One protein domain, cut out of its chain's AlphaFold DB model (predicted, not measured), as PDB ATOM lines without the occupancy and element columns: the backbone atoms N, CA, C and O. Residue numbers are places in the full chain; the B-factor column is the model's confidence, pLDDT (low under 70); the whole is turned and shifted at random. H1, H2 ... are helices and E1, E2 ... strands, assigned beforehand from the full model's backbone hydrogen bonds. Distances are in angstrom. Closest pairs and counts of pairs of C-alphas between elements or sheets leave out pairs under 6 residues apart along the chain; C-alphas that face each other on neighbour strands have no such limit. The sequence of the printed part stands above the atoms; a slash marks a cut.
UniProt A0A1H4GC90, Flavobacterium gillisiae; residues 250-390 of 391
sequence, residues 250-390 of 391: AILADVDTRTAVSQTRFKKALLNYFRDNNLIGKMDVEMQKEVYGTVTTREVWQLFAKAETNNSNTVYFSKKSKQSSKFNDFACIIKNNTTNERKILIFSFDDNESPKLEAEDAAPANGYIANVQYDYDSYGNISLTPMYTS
ATOM      1  N   ALA A 250       6.667  18.577 111.261       97.44
ATOM      2  CA  ALA A 250       8.094  18.785 111.087       97.44
ATOM      3  C   ALA A 250       8.814  17.479 110.710       97.44
ATOM      4  O   ALA A 250       9.807  17.515 109.980       97.44
ATOM      5  N   ILE A 251       8.331  16.329 111.198       98.31
ATOM      6  CA  ILE A 251       8.866  14.999 110.864       98.31
ATOM      7  C   ILE A 251       8.521  14.620 109.416       98.31
ATOM      8  O   ILE A 251       9.373  14.101 108.692       98.31
ATOM      9  N   LEU A 252       7.285  14.887 108.985       97.31
ATOM     10  CA  LEU A 252       6.788  14.580 107.640       97.31
ATOM     11  C   LEU A 252       7.120  15.727 106.676       97.31
ATOM     12  O   LEU A 252       6.410  16.728 106.635       97.31
ATOM     13  N   ALA A 253       8.189  15.578 105.891       92.69
ATOM     14  CA  ALA A 253       8.839  16.700 105.210       92.69
ATOM     15  C   ALA A 253       7.948  17.527 104.268       92.69
ATOM     16  O   ALA A 253       8.184  18.725 104.097       92.69
ATOM     17  N   ASP A 254       6.945  16.904 103.652       94.06
ATOM     18  CA  ASP A 254       6.093  17.520 102.638       94.06
ATOM     19  C   ASP A 254       4.702  16.857 102.554       94.06
ATOM     20  O   ASP A 254       4.379  15.897 103.260       94.06
ATOM     21  N   VAL A 255       3.835  17.421 101.703       92.25
ATOM     22  CA  VAL A 255       2.465  16.931 101.462       92.25
ATOM     23  C   VAL A 255       2.469  15.495 100.932       92.25
ATOM     24  O   VAL A 255       1.627  14.689 101.339       92.25
ATOM     25  N   ASP A 256       3.416  15.170 100.055       94.00
ATOM     26  CA  ASP A 256       3.536  13.855  99.429       94.00
ATOM     27  C   ASP A 256       3.834  12.791 100.485       94.00
ATOM     28  O   ASP A 256       3.156  11.766 100.552       94.00
ATOM     29  N   THR A 257       4.746  13.102 101.402       95.06
ATOM     30  CA  THR A 257       5.091  12.266 102.546       95.06
ATOM     31  C   THR A 257       3.893  12.050 103.462       95.06
ATOM     32  O   THR A 257       3.616  10.924 103.873       95.06
ATOM     33  N   ARG A 258       3.139  13.113 103.770       92.12
ATOM     34  CA  ARG A 258       1.918  13.000 104.586       92.12
ATOM     35  C   ARG A 258       0.857  12.125 103.931       92.12
ATOM     36  O   ARG A 258       0.137  11.416 104.629       92.12
ATOM     37  N   THR A 259       0.760  12.188 102.608       90.38
ATOM     38  CA  THR A 259      -0.173  11.369 101.833       90.38
ATOM     39  C   THR A 259       0.277   9.912 101.823       90.38
ATOM     40  O   THR A 259      -0.545   9.032 102.042       90.38
ATOM     41  N   ALA A 260       1.578   9.663 101.660       92.06
ATOM     42  CA  ALA A 260       2.168   8.329 101.716       92.06
ATOM     43  C   ALA A 260       1.989   7.665 103.088       92.06
ATOM     44  O   ALA A 260       1.723   6.471 103.178       92.06
ATOM     45  N   VAL A 261       2.109   8.439 104.170       93.38
ATOM     46  CA  VAL A 261       1.878   7.987 105.550       93.38
ATOM     47  C   VAL A 261       0.440   8.315 105.953       93.38
ATOM     48  O   VAL A 261       0.193   9.060 106.897       93.38
ATOM     49  N   SER A 262      -0.535   7.788 105.212       89.94
ATOM     50  CA  SER A 262      -1.948   8.164 105.353       89.94
ATOM     51  C   SER A 262      -2.556   7.786 106.711       89.94
ATOM     52  O   SER A 262      -3.312   8.565 107.300       89.94
ATOM     53  N   GLN A 263      -2.207   6.612 107.246       91.81
ATOM     54  CA  GLN A 263      -2.788   6.108 108.493       91.81
ATOM     55  C   GLN A 263      -2.174   6.768 109.736       91.81
ATOM     56  O   GLN A 263      -0.957   6.883 109.883       91.81
ATOM     57  N   THR A 264      -3.030   7.135 110.688       94.50
ATOM     58  CA  THR A 264      -2.653   7.821 111.935       94.50
ATOM     59  C   THR A 264      -1.745   6.998 112.844       94.50
ATOM     60  O   THR A 264      -0.885   7.569 113.510       94.50
ATOM     61  N   ARG A 265      -1.867   5.666 112.831       93.81
ATOM     62  CA  ARG A 265      -0.988   4.753 113.583       93.81
ATOM     63  C   ARG A 265       0.491   4.911 113.195       93.81
ATOM     64  O   ARG A 265       1.352   4.984 114.063       93.81
ATOM     65  N   PHE A 266       0.782   5.067 111.900       95.25
ATOM     66  CA  PHE A 266       2.144   5.248 111.389       95.25
ATOM     67  C   PHE A 266       2.700   6.625 111.763       95.25
ATOM     68  O   PHE A 266       3.850   6.749 112.176       95.25
ATOM     69  N   LYS A 267       1.850   7.658 111.694       96.44
ATOM     70  CA  LYS A 267       2.172   9.017 112.153       96.44
ATOM     71  C   LYS A 267       2.541   9.030 113.644       96.44
ATOM     72  O   LYS A 267       3.552   9.616 114.016       96.44
ATOM     73  N   LYS A 268       1.765   8.331 114.482       96.19
ATOM     74  CA  LYS A 268       2.042   8.159 115.919       96.19
ATOM     75  C   LYS A 268       3.338   7.391 116.184       96.19
ATOM     76  O   LYS A 268       4.113   7.817 117.030       96.19
ATOM     77  N   ALA A 269       3.600   6.316 115.437       97.38
ATOM     78  CA  ALA A 269       4.851   5.560 115.543       97.38
ATOM     79  C   ALA A 269       6.080   6.456 115.341       97.38
ATOM     80  O   ALA A 269       7.005   6.432 116.149       97.38
ATOM     81  N   LEU A 270       6.052   7.290 114.297       98.12
ATOM     82  CA  LEU A 270       7.115   8.253 114.015       98.12
ATOM     83  C   LEU A 270       7.241   9.308 115.112       98.12
ATOM     84  O   LEU A 270       8.347   9.561 115.577       98.12
ATOM     85  N   LEU A 271       6.126   9.908 115.535       97.44
ATOM     86  CA  LEU A 271       6.139  10.929 116.582       97.44
ATOM     87  C   LEU A 271       6.758  10.391 117.882       97.44
ATOM     88  O   LEU A 271       7.647  11.030 118.441       97.44
ATOM     89  N   ASN A 272       6.346   9.197 118.313       97.19
ATOM     90  CA  ASN A 272       6.882   8.548 119.510       97.19
ATOM     91  C   ASN A 272       8.370   8.230 119.351       97.19
ATOM     92  O   ASN A 272       9.172   8.635 120.183       97.19
ATOM     93  N   TYR A 273       8.762   7.608 118.234       98.12
ATOM     94  CA  TYR A 273      10.163   7.281 117.975       98.12
ATOM     95  C   TYR A 273      11.075   8.519 118.031       98.12
ATOM     96  O   TYR A 273      12.163   8.458 118.603       98.12
ATOM     97  N   PHE A 274      10.641   9.651 117.465       97.88
ATOM     98  CA  PHE A 274      11.409  10.898 117.512       97.88
ATOM     99  C   PHE A 274      11.571  11.421 118.940       97.88
ATOM    100  O   PHE A 274      12.673  11.818 119.318       97.88
ATOM    101  N   ARG A 275      10.505  11.378 119.746       95.81
ATOM    102  CA  ARG A 275      10.542  11.785 121.158       95.81
ATOM    103  C   ARG A 275      11.471  10.895 121.974       95.81
ATOM    104  O   ARG A 275      12.366  11.412 122.640       95.81
ATOM    105  N   ASP A 276      11.317   9.581 121.844       96.88
ATOM    106  CA  ASP A 276      12.071   8.582 122.605       96.88
ATOM    107  C   ASP A 276      13.576   8.634 122.299       96.88
ATOM    108  O   ASP A 276      14.405   8.386 123.172       96.88
ATOM    109  N   ASN A 277      13.941   9.019 121.071       96.44
ATOM    110  CA  ASN A 277      15.332   9.131 120.623       96.44
ATOM    111  C   ASN A 277      15.873  10.567 120.638       96.44
ATOM    112  O   ASN A 277      16.969  10.818 120.135       96.44
ATOM    113  N   ASN A 278      15.129  11.519 121.207       95.69
ATOM    114  CA  ASN A 278      15.523  12.926 121.296       95.69
ATOM    115  C   ASN A 278      15.867  13.568 119.930       95.69
ATOM    116  O   ASN A 278      16.758  14.418 119.825       95.69
ATOM    117  N   LEU A 279      15.151  13.163 118.880       96.38
ATOM    118  CA  LEU A 279      15.259  13.687 117.519       96.38
ATOM    119  C   LEU A 279      14.162  14.723 117.266       96.38
ATOM    120  O   LEU A 279      13.094  14.673 117.877       96.38
ATOM    121  N   ILE A 280      14.389  15.637 116.323       96.94
ATOM    122  CA  ILE A 280      13.355  16.587 115.892       96.94
ATOM    123  C   ILE A 280      13.175  16.598 114.381       96.94
ATOM    124  O   ILE A 280      14.103  16.348 113.617       96.94
ATOM    125  N   GLY A 281      11.963  16.948 113.958       97.56
ATOM    126  CA  GLY A 281      11.689  17.357 112.590       97.56
ATOM    127  C   GLY A 281      12.261  18.738 112.261       97.56
ATOM    128  O   GLY A 281      12.702  19.483 113.141       97.56
ATOM    129  N   LYS A 282      12.221  19.125 110.983       97.00
ATOM    130  CA  LYS A 282      12.657  20.466 110.570       97.00
ATOM    131  C   LYS A 282      11.626  21.511 110.989       97.00
ATOM    132  O   LYS A 282      10.506  21.513 110.492       97.00
ATOM    133  N   MET A 283      12.054  22.431 111.845       95.81
ATOM    134  CA  MET A 283      11.260  23.553 112.344       95.81
ATOM    135  C   MET A 283      12.064  24.846 112.254       95.81
ATOM    136  O   MET A 283      13.278  24.841 112.492       95.81
ATOM    137  N   ASP A 284      11.395  25.957 111.951       95.75
ATOM    138  CA  ASP A 284      12.000  27.280 112.087       95.75
ATOM    139  C   ASP A 284      12.216  27.662 113.567       95.75
ATOM    140  O   ASP A 284      11.801  26.966 114.497       95.75
ATOM    141  N   VAL A 285      12.927  28.769 113.789       95.75
ATOM    142  CA  VAL A 285      13.322  29.228 115.130       95.75
ATOM    143  C   VAL A 285      12.117  29.585 116.002       95.75
ATOM    144  O   VAL A 285      12.169  29.383 117.217       95.75
ATOM    145  N   GLU A 286      11.056  30.135 115.416       96.06
ATOM    146  CA  GLU A 286       9.867  30.564 116.154       96.06
ATOM    147  C   GLU A 286       9.058  29.346 116.593       96.06
ATOM    148  O   GLU A 286       8.745  29.220 117.776       96.06
ATOM    149  N   MET A 287       8.842  28.398 115.682       94.56
ATOM    150  CA  MET A 287       8.179  27.129 115.958       94.56
ATOM    151  C   MET A 287       8.936  26.313 117.008       94.56
ATOM    152  O   MET A 287       8.315  25.776 117.916       94.56
ATOM    153  N   GLN A 288      10.272  26.263 116.967       95.19
ATOM    154  CA  GLN A 288      11.039  25.567 118.011       95.19
ATOM    155  C   GLN A 288      10.850  26.190 119.393       95.19
ATOM    156  O   GLN A 288      10.684  25.467 120.373       95.19
ATOM    157  N   LYS A 289      10.864  27.523 119.485       95.44
ATOM    158  CA  LYS A 289      10.600  28.212 120.752       95.44
ATOM    159  C   LYS A 289       9.171  27.989 121.226       95.44
ATOM    160  O   LYS A 289       8.962  27.896 122.427       95.44
ATOM    161  N   GLU A 290       8.216  27.903 120.306       94.56
ATOM    162  CA  GLU A 290       6.832  27.583 120.635       94.56
ATOM    163  C   GLU A 290       6.732  26.166 121.218       94.56
ATOM    164  O   GLU A 290       6.272  26.007 122.345       94.56
ATOM    165  N   VAL A 291       7.220  25.156 120.485       93.06
ATOM    166  CA  VAL A 291       7.127  23.718 120.817       93.06
ATOM    167  C   VAL A 291       7.957  23.343 122.033       93.06
ATOM    168  O   VAL A 291       7.465  22.668 122.932       93.06
ATOM    169  N   TYR A 292       9.208  23.790 122.090       92.25
ATOM    170  CA  TYR A 292      10.179  23.326 123.080       92.25
ATOM    171  C   TYR A 292      10.536  24.384 124.129       92.25
ATOM    172  O   TYR A 292      11.374  24.132 124.992       92.25
ATOM    173  N   GLY A 293       9.983  25.598 124.037       93.62
ATOM    174  CA  GLY A 293      10.345  26.734 124.894       93.62
ATOM    175  C   GLY A 293      11.713  27.357 124.580       93.62
ATOM    176  O   GLY A 293      12.038  28.435 125.075       93.62
ATOM    177  N   THR A 294      12.530  26.704 123.751       93.19
ATOM    178  CA  THR A 294      13.879  27.141 123.385       93.19
ATOM    179  C   THR A 294      14.268  26.633 121.999       93.19
ATOM    180  O   THR A 294      13.655  25.719 121.453       93.19
ATOM    181  N   VAL A 295      15.322  27.213 121.432       94.31
ATOM    182  CA  VAL A 295      15.954  26.669 120.228       94.31
ATOM    183  C   VAL A 295      16.810  25.483 120.643       94.31
ATOM    184  O   VAL A 295      17.651  25.605 121.535       94.31
ATOM    185  N   THR A 296      16.595  24.336 120.009       91.25
ATOM    186  CA  THR A 296      17.295  23.104 120.382       91.25
ATOM    187  C   THR A 296      18.449  22.822 119.427       91.25
ATOM    188  O   THR A 296      18.410  23.192 118.258       91.25
ATOM    189  N   THR A 297      19.483  22.142 119.921       91.44
ATOM    190  CA  THR A 297      20.619  21.660 119.115       91.44
ATOM    191  C   THR A 297      20.462  20.186 118.741       91.44
ATOM    192  O   THR A 297      21.448  19.512 118.451       91.44
ATOM    193  N   ARG A 298      19.236  19.660 118.838       94.00
ATOM    194  CA  ARG A 298      18.928  18.257 118.557       94.00
ATOM    195  C   ARG A 298      19.079  17.972 117.074       94.00
ATOM    196  O   ARG A 298      18.922  18.864 116.239       94.00
ATOM    197  N   GLU A 299      19.383  16.722 116.762       95.44
ATOM    198  CA  GLU A 299      19.526  16.308 115.378       95.44
ATOM    199  C   GLU A 299      18.203  16.449 114.628       95.44
ATOM    200  O   GLU A 299      17.143  16.031 115.105       95.44
ATOM    201  N   VAL A 300      18.289  17.023 113.428       97.56
ATOM    202  CA  VAL A 300      17.134  17.232 112.563       97.56
ATOM    203  C   VAL A 300      17.025  16.065 111.591       97.56
ATOM    204  O   VAL A 300      17.800  15.962 110.637       97.56
ATOM    205  N   TRP A 301      16.029  15.220 111.817       98.38
ATOM    206  CA  TRP A 301      15.691  14.088 110.968       98.38
ATOM    207  C   TRP A 301      14.314  14.299 110.342       98.38
ATOM    208  O   TRP A 301      13.424  14.883 110.950       98.38
ATOM    209  N   GLN A 302      14.111  13.834 109.115       98.19
ATOM    210  CA  GLN A 302      12.800  13.882 108.470       98.19
ATOM    211  C   GLN A 302      12.549  12.628 107.641       98.19
ATOM    212  O   GLN A 302      13.479  11.984 107.148       98.19
ATOM    213  N   LEU A 303      11.275  12.302 107.464       98.12
ATOM    214  CA  LEU A 303      10.826  11.350 106.462       98.12
ATOM    215  C   LEU A 303      10.488  12.119 105.183       98.12
ATOM    216  O   LEU A 303       9.754  13.102 105.231       98.12
ATOM    217  N   PHE A 304      11.004  11.641 104.055       95.69
ATOM    218  CA  PHE A 304      10.646  12.105 102.716       95.69
ATOM    219  C   PHE A 304      10.117  10.912 101.948       95.69
ATOM    220  O   PHE A 304      10.854   9.938 101.813       95.69
ATOM    221  N   ALA A 305       8.897  10.974 101.434       94.62
ATOM    222  CA  ALA A 305       8.304   9.925 100.619       94.62
ATOM    223  C   ALA A 305       7.546  10.529  99.439       94.62
ATOM    224  O   ALA A 305       7.003  11.626  99.523       94.62
ATOM    225  N   LYS A 306       7.496   9.790  98.330       91.44
ATOM    226  CA  LYS A 306       6.619  10.143  97.207       91.44
ATOM    227  C   LYS A 306       5.168   9.912  97.622       91.44
ATOM    228  O   LYS A 306       4.926   9.011  98.426       91.44
ATOM    229  N   ALA A 307       4.221  10.649  97.044       84.56
ATOM    230  CA  ALA A 307       2.793  10.366  97.214       84.56
ATOM    231  C   ALA A 307       2.489   8.890  96.887       84.56
ATOM    232  O   ALA A 307       3.283   8.239  96.207       84.56
ATOM    233  N   GLU A 308       1.373   8.341  97.381       73.62
ATOM    234  CA  GLU A 308       1.024   6.927  97.166       73.62
ATOM    235  C   GLU A 308       1.123   6.563  95.669       73.62
ATOM    236  O   GLU A 308       0.346   7.023  94.834       73.62
ATOM    237  N   THR A 309       2.132   5.755  95.322       68.25
ATOM    238  CA  THR A 309       2.372   5.245  93.967       68.25
ATOM    239  C   THR A 309       2.523   3.731  94.022       68.25
ATOM    240  O   THR A 309       2.892   3.177  95.054       68.25
ATOM    241  N   ASN A 310       2.310   3.058  92.893       70.62
ATOM    242  CA  ASN A 310       2.555   1.616  92.768       70.62
ATOM    243  C   ASN A 310       4.055   1.249  92.726       70.62
ATOM    244  O   ASN A 310       4.390   0.081  92.538       70.62
ATOM    245  N   ASN A 311       4.953   2.229  92.856       79.44
ATOM    246  CA  ASN A 311       6.398   2.043  92.774       79.44
ATOM    247  C   ASN A 311       7.033   1.996  94.167       79.44
ATOM    248  O   ASN A 311       6.421   2.362  95.170       79.44
ATOM    249  N   SER A 312       8.298   1.575  94.212       85.31
ATOM    250  CA  SER A 312       9.068   1.559  95.455       85.31
ATOM    251  C   SER A 312       9.196   2.965  96.041       85.31
ATOM    252  O   SER A 312       9.336   3.959  95.322       85.31
ATOM    253  N   ASN A 313       9.141   3.042  97.367       91.69
ATOM    254  CA  ASN A 313       9.149   4.298  98.102       91.69
ATOM    255  C   ASN A 313      10.044   4.181  99.341       91.69
ATOM    256  O   ASN A 313      10.520   3.109  99.700       91.69
ATOM    257  N   THR A 314      10.317   5.293 100.008       94.56
ATOM    258  CA  THR A 314      11.001   5.297 101.311       94.56
ATOM    259  C   THR A 314      10.102   4.811 102.442       94.56
ATOM    260  O   THR A 314      10.581   4.679 103.561       94.56
ATOM    261  N   VAL A 315       8.826   4.547 102.154       95.12
ATOM    262  CA  VAL A 315       7.864   3.880 103.030       95.12
ATOM    263  C   VAL A 315       7.430   2.559 102.406       95.12
ATOM    264  O   VAL A 315       7.335   2.442 101.185       95.12
ATOM    265  N   TYR A 316       7.159   1.568 103.242       93.38
ATOM    266  CA  TYR A 316       6.721   0.245 102.825       93.38
ATOM    267  C   TYR A 316       5.747  -0.328 103.857       93.38
ATOM    268  O   TYR A 316       5.942  -0.173 105.062       93.38
ATOM    269  N   PHE A 317       4.699  -0.995 103.375       91.00
ATOM    270  CA  PHE A 317       3.636  -1.550 104.210       91.00
ATOM    271  C   PHE A 317       3.481  -3.045 103.928       91.00
ATOM    272  O   PHE A 317       3.345  -3.447 102.771       91.00
ATOM    273  N   SER A 318       3.443  -3.878 104.969       83.94
ATOM    274  CA  SER A 318       3.257  -5.331 104.819       83.94
ATOM    275  C   SER A 318       2.411  -5.937 105.924       83.94
ATOM    276  O   SER A 318       2.322  -5.385 107.001       83.94
ATOM    277  N   LYS A 319       1.820  -7.110 105.691       68.06
ATOM    278  CA  LYS A 319       1.051  -7.871 106.700       68.06
ATOM    279  C   LYS A 319       1.838  -9.035 107.325       68.06
ATOM    280  O   LYS A 319       1.233 -10.010 107.759       68.06
ATOM    281  N   LYS A 320       3.172  -9.039 107.221       62.19
ATOM    282  CA  LYS A 320       3.961 -10.283 107.269       62.19
ATOM    283  C   LYS A 320       4.771 -10.508 108.548       62.19
ATOM    284  O   LYS A 320       5.196 -11.648 108.733       62.19
ATOM    285  N   SER A 321       4.939  -9.521 109.435       56.91
ATOM    286  CA  SER A 321       5.664  -9.723 110.704       56.91
ATOM    287  C   SER A 321       4.948 -10.670 111.662       56.91
ATOM    288  O   SER A 321       5.582 -11.369 112.445       56.91
ATOM    289  N   LYS A 322       3.614 -10.703 111.599       62.19
ATOM    290  CA  LYS A 322       2.759 -11.673 112.281       62.19
ATOM    291  C   LYS A 322       1.523 -11.885 111.430       62.19
ATOM    292  O   LYS A 322       0.711 -10.979 111.275       62.19
ATOM    293  N   GLN A 323       1.344 -13.097 110.917       61.34
ATOM    294  CA  GLN A 323       0.210 -13.429 110.049       61.34
ATOM    295  C   GLN A 323      -1.155 -13.293 110.757       61.34
ATOM    296  O   GLN A 323      -2.185 -13.198 110.094       61.34
ATOM    297  N   SER A 324      -1.155 -13.246 112.096       63.72
ATOM    298  CA  SER A 324      -2.316 -12.975 112.947       63.72
ATOM    299  C   SER A 324      -2.524 -11.495 113.286       63.72
ATOM    300  O   SER A 324      -3.533 -11.172 113.907       63.72
ATOM    301  N   SER A 325      -1.586 -10.603 112.945       73.88
ATOM    302  CA  SER A 325      -1.720  -9.177 113.252       73.88
ATOM    303  C   SER A 325      -2.898  -8.583 112.491       73.88
ATOM    304  O   SER A 325      -3.048  -8.767 111.279       73.88
ATOM    305  N   LYS A 326      -3.723  -7.817 113.205       81.12
ATOM    306  CA  LYS A 326      -4.835  -7.067 112.621       81.12
ATOM    307  C   LYS A 326      -4.354  -5.953 111.685       81.12
ATOM    308  O   LYS A 326      -5.089  -5.550 110.781       81.12
ATOM    309  N   PHE A 327      -3.138  -5.455 111.896       86.31
ATOM    310  CA  PHE A 327      -2.619  -4.265 111.233       86.31
ATOM    311  C   PHE A 327      -1.369  -4.558 110.412       86.31
ATOM    312  O   PHE A 327      -0.598  -5.468 110.713       86.31
ATOM    313  N   ASN A 328      -1.181  -3.754 109.367       88.44
ATOM    314  CA  ASN A 328       0.033  -3.797 108.566       88.44
ATOM    315  C   ASN A 328       1.212  -3.252 109.382       88.44
ATOM    316  O   ASN A 328       1.085  -2.224 110.048       88.44
ATOM    317  N   ASP A 329       2.361  -3.889 109.229       91.12
ATOM    318  CA  ASP A 329       3.668  -3.347 109.563       91.12
ATOM    319  C   ASP A 329       3.980  -2.131 108.695       91.12
ATOM    320  O   ASP A 329       3.495  -1.995 107.562       91.12
ATOM    321  N   PHE A 330       4.845  -1.280 109.225       94.62
ATOM    322  CA  PHE A 330       5.284  -0.051 108.592       94.62
ATOM    323  C   PHE A 330       6.798   0.044 108.647       94.62
ATOM    324  O   PHE A 330       7.376   0.152 109.723       94.62
ATOM    325  N   ALA A 331       7.434   0.036 107.482       95.69
ATOM    326  CA  ALA A 331       8.843   0.355 107.354       95.69
ATOM    327  C   ALA A 331       9.006   1.732 106.711       95.69
ATOM    328  O   ALA A 331       8.299   2.066 105.759       95.69
ATOM    329  N   CYS A 332       9.949   2.528 107.202       97.44
ATOM    330  CA  CYS A 332      10.257   3.831 106.627       97.44
ATOM    331  C   CYS A 332      11.740   4.178 106.726       97.44
ATOM    332  O   CYS A 332      12.416   3.763 107.663       97.44
ATOM    333  N   ILE A 333      12.234   4.990 105.791       98.25
ATOM    334  CA  ILE A 333      13.588   5.544 105.829       98.25
ATOM    335  C   ILE A 333      13.530   7.016 106.229       98.25
ATOM    336  O   ILE A 333      13.059   7.847 105.454       98.25
ATOM    337  N   ILE A 334      14.084   7.347 107.392       98.38
ATOM    338  CA  ILE A 334      14.322   8.733 107.807       98.38
ATOM    339  C   ILE A 334      15.725   9.181 107.391       98.38
ATOM    340  O   ILE A 334      16.640   8.366 107.256       98.38
ATOM    341  N   LYS A 335      15.896  10.486 107.177       98.06
ATOM    342  CA  LYS A 335      17.153  11.104 106.752       98.06
ATOM    343  C   LYS A 335      17.540  12.246 107.687       98.06
ATOM    344  O   LYS A 335      16.704  13.098 107.980       98.06
ATOM    345  N   ASN A 336      18.804  12.290 108.094       97.88
ATOM    346  CA  ASN A 336      19.394  13.426 108.787       97.88
ATOM    347  C   ASN A 336      19.643  14.556 107.783       97.88
ATOM    348  O   ASN A 336      20.311  14.371 106.760       97.88
ATOM    349  N   ASN A 337      19.116  15.739 108.066       94.19
ATOM    350  CA  ASN A 337      19.194  16.870 107.147       94.19
ATOM    351  C   ASN A 337      20.582  17.517 107.081       94.19
ATOM    352  O   ASN A 337      20.879  18.203 106.103       94.19
ATOM    353  N   THR A 338      21.421  17.304 108.092       93.44
ATOM    354  CA  THR A 338      22.770  17.870 108.169       93.44
ATOM    355  C   THR A 338      23.805  16.900 107.612       93.44
ATOM    356  O   THR A 338      24.607  17.284 106.764       93.44
ATOM    357  N   THR A 339      23.779  15.637 108.047       96.25
ATOM    358  CA  THR A 339      24.789  14.635 107.656       96.25
ATOM    359  C   THR A 339      24.431  13.886 106.371       96.25
ATOM    360  O   THR A 339      25.306  13.307 105.737       96.25
ATOM    361  N   ASN A 340      23.164  13.929 105.941       95.81
ATOM    362  CA  ASN A 340      22.585  13.077 104.892       95.81
ATOM    363  C   ASN A 340      22.567  11.576 105.213       95.81
ATOM    364  O   ASN A 340      22.219  10.781 104.336       95.81
ATOM    365  N   GLU A 341      22.879  11.184 106.448       97.56
ATOM    366  CA  GLU A 341      22.727   9.804 106.899       97.56
ATOM    367  C   GLU A 341      21.264   9.373 106.833       97.56
ATOM    368  O   GLU A 341      20.342  10.176 107.002       97.56
ATOM    369  N   ARG A 342      21.046   8.089 106.560       98.12
ATOM    370  CA  ARG A 342      19.715   7.503 106.424       98.12
ATOM    371  C   ARG A 342      19.598   6.307 107.352       98.12
ATOM    372  O   ARG A 342      20.534   5.518 107.453       98.12
ATOM    373  N   LYS A 343      18.441   6.160 107.991       97.31
ATOM    374  CA  LYS A 343      18.119   5.023 108.859       97.31
ATOM    375  C   LYS A 343      16.787   4.429 108.457       97.31
ATOM    376  O   LYS A 343      15.853   5.172 108.160       97.31
ATOM    377  N   ILE A 344      16.714   3.105 108.426       97.81
ATOM    378  CA  ILE A 344      15.461   2.384 108.263       97.81
ATOM    379  C   ILE A 344      14.891   2.050 109.635       97.81
ATOM    380  O   ILE A 344      15.614   1.609 110.520       97.81
ATOM    381  N   LEU A 345      13.589   2.262 109.782       97.88
ATOM    382  CA  LEU A 345      12.806   1.909 110.956       97.88
ATOM    383  C   LEU A 345      11.717   0.948 110.511       97.88
ATOM    384  O   LEU A 345      11.093   1.188 109.475       97.88
ATOM    385  N   ILE A 346      11.483  -0.112 111.276       95.50
ATOM    386  CA  ILE A 346      10.422  -1.081 111.006       95.50
ATOM    387  C   ILE A 346       9.566  -1.222 112.255       95.50
ATOM    388  O   ILE A 346      10.062  -1.576 113.322       95.50
ATOM    389  N   PHE A 347       8.277  -0.947 112.104       94.50
ATOM    390  CA  PHE A 347       7.287  -0.968 113.165       94.50
ATOM    391  C   PHE A 347       6.244  -2.053 112.922       94.50
ATOM    392  O   PHE A 347       5.766  -2.223 111.797       94.50
ATOM    393  N   SER A 348       5.836  -2.712 113.999       91.94
ATOM    394  CA  SER A 348       4.609  -3.502 114.080       91.94
ATOM    395  C   SER A 348       3.597  -2.791 114.987       91.94
ATOM    396  O   SER A 348       3.923  -1.796 115.641       91.94
ATOM    397  N   PHE A 349       2.353  -3.276 115.011       90.25
ATOM    398  CA  PHE A 349       1.280  -2.692 115.820       90.25
ATOM    399  C   PHE A 349       0.505  -3.780 116.553       90.25
ATOM    400  O   PHE A 349       0.202  -4.825 115.974       90.25
ATOM    401  N   ASP A 350       0.173  -3.521 117.817       87.38
ATOM    402  CA  ASP A 350      -0.713  -4.384 118.600       87.38
ATOM    403  C   ASP A 350      -2.199  -4.151 118.263       87.38
ATOM    404  O   ASP A 350      -2.550  -3.294 117.448       87.38
ATOM    405  N   ASP A 351      -3.096  -4.899 118.910       86.19
ATOM    406  CA  ASP A 351      -4.546  -4.806 118.689       86.19
ATOM    407  C   ASP A 351      -5.151  -3.434 119.049       86.19
ATOM    408  O   ASP A 351      -6.232  -3.090 118.554       86.19
ATOM    409  N   ASN A 352      -4.440  -2.635 119.851       85.06
ATOM    410  CA  ASN A 352      -4.810  -1.281 120.262       85.06
ATOM    411  C   ASN A 352      -4.189  -0.193 119.368       85.06
ATOM    412  O   ASN A 352      -4.336   0.994 119.657       85.06
ATOM    413  N   GLU A 353      -3.545  -0.581 118.262       87.81
ATOM    414  CA  GLU A 353      -2.807   0.307 117.357       87.81
ATOM    415  C   GLU A 353      -1.542   0.928 117.973       87.81
ATOM    416  O   GLU A 353      -1.008   1.899 117.428       87.81
ATOM    417  N   SER A 354      -1.040   0.375 119.081       89.00
ATOM    418  CA  SER A 354       0.189   0.847 119.717       89.00
ATOM    419  C   SER A 354       1.400   0.407 118.889       89.00
ATOM    420  O   SER A 354       1.508  -0.779 118.558       89.00
ATOM    421  N   PRO A 355       2.313   1.327 118.536       93.38
ATOM    422  CA  PRO A 355       3.493   0.997 117.750       93.38
ATOM    423  C   PRO A 355       4.535   0.247 118.583       93.38
ATOM    424  O   PRO A 355       4.815   0.619 119.720       93.38
ATOM    425  N   LYS A 356       5.183  -0.745 117.976       92.44
ATOM    426  CA  LYS A 356       6.388  -1.392 118.499       92.44
ATOM    427  C   LYS A 356       7.490  -1.328 117.447       92.44
ATOM    428  O   LYS A 356       7.288  -1.774 116.321       92.44
ATOM    429  N   LEU A 357       8.649  -0.778 117.810       94.38
ATOM    430  CA  LEU A 357       9.840  -0.821 116.959       94.38
ATOM    431  C   LEU A 357      10.392  -2.255 116.947       94.38
ATOM    432  O   LEU A 357      10.741  -2.797 117.994       94.38
ATOM    433  N   GLU A 358      10.435  -2.869 115.769       91.94
ATOM    434  CA  GLU A 358      10.941  -4.230 115.566       91.94
ATOM    435  C   GLU A 358      12.384  -4.240 115.058       91.94
ATOM    436  O   GLU A 358      13.142  -5.149 115.388       91.94
ATOM    437  N   ALA A 359      12.777  -3.236 114.268       92.94
ATOM    438  CA  ALA A 359      14.152  -3.091 113.803       92.94
ATOM    439  C   ALA A 359      14.507  -1.632 113.500       92.94
ATOM    440  O   ALA A 359      13.677  -0.858 113.014       92.94
ATOM    441  N   GLU A 360      15.775  -1.304 113.732       96.06
ATOM    442  CA  GLU A 360      16.443  -0.081 113.295       96.06
ATOM    443  C   GLU A 360      17.806  -0.465 112.711       96.06
ATOM    444  O   GLU A 360      18.532  -1.254 113.314       96.06
ATOM    445  N   ASP A 361      18.149   0.087 111.547       96.00
ATOM    446  CA  ASP A 361      19.475  -0.084 110.943       96.00
ATOM    447  C   ASP A 361      19.836   1.109 110.040       96.00
ATOM    448  O   ASP A 361      18.983   1.929 109.672       96.00
ATOM    449  N   ALA A 362      21.103   1.216 109.649       96.94
ATOM    450  CA  ALA A 362      21.546   2.145 108.623       96.94
ATOM    451  C   ALA A 362      20.909   1.793 107.268       96.94
ATOM    452  O   ALA A 362      20.869   0.639 106.847       96.94
ATOM    453  N   ALA A 363      20.428   2.806 106.549       96.88
ATOM    454  CA  ALA A 363      19.918   2.648 105.193       96.88
ATOM    455  C   ALA A 363      20.958   3.133 104.165       96.88
ATOM    456  O   ALA A 363      21.744   4.038 104.460       96.88
ATOM    457  N   PRO A 364      20.950   2.599 102.928       95.81
ATOM    458  CA  PRO A 364      21.826   3.076 101.863       95.81
ATOM    459  C   PRO A 364      21.677   4.581 101.633       95.81
ATOM    460  O   PRO A 364      20.582   5.125 101.786       95.81
ATOM    461  N   ALA A 365      22.738   5.253 101.178       94.06
ATOM    462  CA  ALA A 365      22.737   6.704 100.941       94.06
ATOM    463  C   ALA A 365      21.634   7.174  99.964       94.06
ATOM    464  O   ALA A 365      21.179   8.316 100.020       94.06
ATOM    465  N   ASN A 366      21.156   6.280  99.100       93.25
ATOM    466  CA  ASN A 366      20.176   6.529  98.050       93.25
ATOM    467  C   ASN A 366      19.357   5.257  97.756       93.25
ATOM    468  O   ASN A 366      19.762   4.152  98.102       93.25
ATOM    469  N   GLY A 367      18.167   5.425  97.168       93.00
ATOM    470  CA  GLY A 367      17.230   4.334  96.870       93.00
ATOM    471  C   GLY A 367      16.028   4.247  97.818       93.00
ATOM    472  O   GLY A 367      15.904   5.012  98.778       93.00
ATOM    473  N   TYR A 368      15.143   3.306  97.520       95.25
ATOM    474  CA  TYR A 368      13.837   3.075  98.126       95.25
ATOM    475  C   TYR A 368      13.766   1.676  98.740       95.25
ATOM    476  O   TYR A 368      14.585   0.813  98.425       95.25
ATOM    477  N   ILE A 369      12.776   1.442  99.597       95.00
ATOM    478  CA  ILE A 369      12.468   0.117 100.128       95.00
ATOM    479  C   ILE A 369      11.753  -0.669  99.023       95.00
ATOM    480  O   ILE A 369      10.665  -0.292  98.589       95.00
ATOM    481  N   ALA A 370      12.371  -1.753  98.564       92.81
ATOM    482  CA  ALA A 370      11.768  -2.674  97.605       92.81
ATOM    483  C   ALA A 370      10.871  -3.695  98.315       92.81
ATOM    484  O   ALA A 370       9.787  -4.031  97.841       92.81
ATOM    485  N   ASN A 371      11.344  -4.211  99.450       91.56
ATOM    486  CA  ASN A 371      10.654  -5.213 100.251       91.56
ATOM    487  C   ASN A 371      11.280  -5.287 101.652       91.56
ATOM    488  O   ASN A 371      12.423  -4.875 101.848       91.56
ATOM    489  N   VAL A 372      10.566  -5.887 102.599       91.06
ATOM    490  CA  VAL A 372      11.121  -6.341 103.877       91.06
ATOM    491  C   VAL A 372      10.923  -7.850 103.942       91.06
ATOM    492  O   VAL A 372       9.794  -8.337 103.856       91.06
ATOM    493  N   GLN A 373      12.020  -8.598 104.023       89.94
ATOM    494  CA  GLN A 373      11.972 -10.041 104.218       89.94
ATOM    495  C   GLN A 373      11.789 -10.354 105.703       89.94
ATOM    496  O   GLN A 373      12.418  -9.737 106.560       89.94
ATOM    497  N   TYR A 374      10.895 -11.305 105.969       87.25
ATOM    498  CA  TYR A 374      10.521 -11.767 107.297       87.25
ATOM    499  C   TYR A 374      10.945 -13.225 107.418       87.25
ATOM    500  O   TYR A 374      10.294 -14.097 106.837       87.25
ATOM    501  N   ASP A 375      12.028 -13.473 108.144       85.56
ATOM    502  CA  ASP A 375      12.545 -14.817 108.379       85.56
ATOM    503  C   ASP A 375      12.284 -15.213 109.830       85.56
ATOM    504  O   ASP A 375      12.604 -14.467 110.753       85.56
ATOM    505  N   TYR A 376      11.688 -16.386 110.030       83.75
ATOM    506  CA  TYR A 376      11.411 -16.920 111.360       83.75
ATOM    507  C   TYR A 376      12.398 -18.035 111.667       83.75
ATOM    508  O   TYR A 376      12.572 -18.953 110.861       83.75
ATOM    509  N   ASP A 377      13.027 -17.970 112.834       83.44
ATOM    510  CA  ASP A 377      13.813 -19.094 113.321       83.44
ATOM    511  C   ASP A 377      12.903 -20.218 113.857       83.44
ATOM    512  O   ASP A 377      11.684 -20.080 113.991       83.44
ATOM    513  N   SER A 378      13.503 -21.363 114.186       82.81
ATOM    514  CA  SER A 378      12.789 -22.518 114.745       82.81
ATOM    515  C   SER A 378      12.125 -22.254 116.104       82.81
ATOM    516  O   SER A 378      11.338 -23.081 116.558       82.81
ATOM    517  N   TYR A 379      12.450 -21.138 116.761       81.56
ATOM    518  CA  TYR A 379      11.897 -20.714 118.047       81.56
ATOM    519  C   TYR A 379      10.799 -19.650 117.886       81.56
ATOM    520  O   TYR A 379      10.213 -19.225 118.880       81.56
ATOM    521  N   GLY A 380      10.489 -19.248 116.649       75.00
ATOM    522  CA  GLY A 380       9.491 -18.230 116.340       75.00
ATOM    523  C   GLY A 380       9.992 -16.794 116.507       75.00
ATOM    524  O   GLY A 380       9.178 -15.872 116.445       75.00
ATOM    525  N   ASN A 381      11.299 -16.579 116.697       79.06
ATOM    526  CA  ASN A 381      11.869 -15.237 116.652       79.06
ATOM    527  C   ASN A 381      11.907 -14.751 115.210       79.06
ATOM    528  O   ASN A 381      12.174 -15.523 114.287       79.06
ATOM    529  N   ILE A 382      11.670 -13.456 115.036       79.94
ATOM    530  CA  ILE A 382      11.634 -12.829 113.725       79.94
ATOM    531  C   ILE A 382      12.929 -12.074 113.444       79.94
ATOM    532  O   ILE A 382      13.398 -11.291 114.267       79.94
ATOM    533  N   SER A 383      13.486 -12.306 112.262       85.81
ATOM    534  CA  SER A 383      14.562 -11.526 111.668       85.81
ATOM    535  C   SER A 383      13.995 -10.733 110.498       85.81
ATOM    536  O   SER A 383      13.296 -11.274 109.637       85.81
ATOM    537  N   LEU A 384      14.286  -9.434 110.482       89.38
ATOM    538  CA  LEU A 384      13.808  -8.500 109.473       89.38
ATOM    539  C   LEU A 384      14.978  -8.067 108.601       89.38
ATOM    540  O   LEU A 384      15.933  -7.476 109.094       89.38
ATOM    541  N   THR A 385      14.907  -8.345 107.301       91.69
ATOM    542  CA  THR A 385      15.948  -7.937 106.349       91.69
ATOM    543  C   THR A 385      15.355  -7.009 105.292       91.69
ATOM    544  O   THR A 385      14.622  -7.461 104.405       91.69
ATOM    545  N   PRO A 386      15.627  -5.696 105.370       93.06
ATOM    546  CA  PRO A 386      15.166  -4.760 104.362       93.06
ATOM    547  C   PRO A 386      15.959  -4.919 103.063       93.06
ATOM    548  O   PRO A 386      17.182  -5.033 103.057       93.06
ATOM    549  N   MET A 387      15.247  -4.888 101.942       94.00
ATOM    550  CA  MET A 387      15.817  -4.907 100.601       94.00
ATOM    551  C   MET A 387      15.555  -3.573  99.918       94.00
ATOM    552  O   MET A 387      14.441  -3.045  99.966       94.00
ATOM    553  N   TYR A 388      16.576  -3.045  99.249       94.94
ATOM    554  CA  TYR A 388      16.538  -1.718  98.645       94.94
ATOM    555  C   TYR A 388      16.586  -1.781  97.120       94.94
ATOM    556  O   TYR A 388      17.133  -2.713  96.533       94.94
ATOM    557  N   THR A 389      16.043  -0.752  96.479       93.19
ATOM    558  CA  THR A 389      16.098  -0.553  95.026       93.19
ATOM    559  C   THR A 389      16.454   0.891  94.693       93.19
ATOM    560  O   THR A 389      16.133   1.806  95.444       93.19
ATOM    561  N   SER A 390      17.112   1.122  93.561       87.19
ATOM    562  CA  SER A 390      17.427   2.467  93.067       87.19
ATOM    563  C   SER A 390      16.317   3.100  92.215       87.19
ATOM    564  O   SER A 390      16.447   4.268  91.856       87.19
TER     565      SER A 390
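This is residues 250 to 390 of the 391 residues of a protein of Flavobacterium gillisiae (UniProt A0A1H4GC90). A strongly twisted sheet of five strands, E1 to E5, makes the core, and the two-strand hairpin E6 E7 packs face to face with it as a second sheet, the two making a crossed sandwich. The helix H2 packs on the five-strand sheet away from E6 and E7, H1 only grazes that sheet, and H3 lies far off at one end of the longest axis, the tip of the hairpin E6 E7 being at the other. The printed part has 141 residues, with three named helices followed by seven named strands, both sheets antiparallel and the first branched at E3; the class is mixed. The whole is compact, with a radius of gyration of the C-alphas of 15.5 A and spans of 51 by 34 by 25 A.

In the branched sheet, E3, residues 329 to 336, has E1, residues 301 to 303, and E2, residues 315 to 318, on one side and E4, residues 342 to 349, on the other. N 302 and O 335 are 2.9 A apart, N 316 and O 331 2.8 A, and N 332 and O 345 2.9 A, each within hydrogen-bond range. E5, residues 355 to 362, is the antiparallel neighbour of E4, with N 344 and O 361 2.8 A apart; it bends by 58 degrees at residue 358. E2 E3 E4 E5 form a meander, each strand the antiparallel neighbour of the one before. E6, residues 368 to 376, and E7, residues 382 to 389, form a hairpin, with N 373 and O 385 2.9 A apart. The two sheets make a sandwich, two sheets face to face, with strands at 51 degrees; the closest C-alphas of E2 and E6 are those of Tyr 316 and Ile 369, 6.3 A apart. H2, residues 264 to 276, is on the branched sheet; its closest C-alphas with E5 are Ala 269 and Pro 355, 5.2 A apart. H1, residues 255 to 260, only grazes that sheet with residues 257 to 260. H3, residues 285 to 292, is not on it. In H1, H2 and H3 every O i to N i+4 pair is within hydrogen-bond range.

E6 is 24.1 A long, E4 23.1 A, E3 23.0 A, E7 22.8 A, E5 20.3 A and H2 18.2 A. H1 begins at C-alpha 255 (2.465, 16.931, 101.462), and E7 ends at C-alpha 389 (16.098, -0.553, 95.026).

The two C-alphas farthest apart, those of Glu 286 and Ser 378, are 53.2 A apart. The printed part has no cut. The link from E1 to E2 is long, with 11 residues. Mean pLDDT of the printed part is 91.0; residue 309 and residues 319 to 324 are under 70.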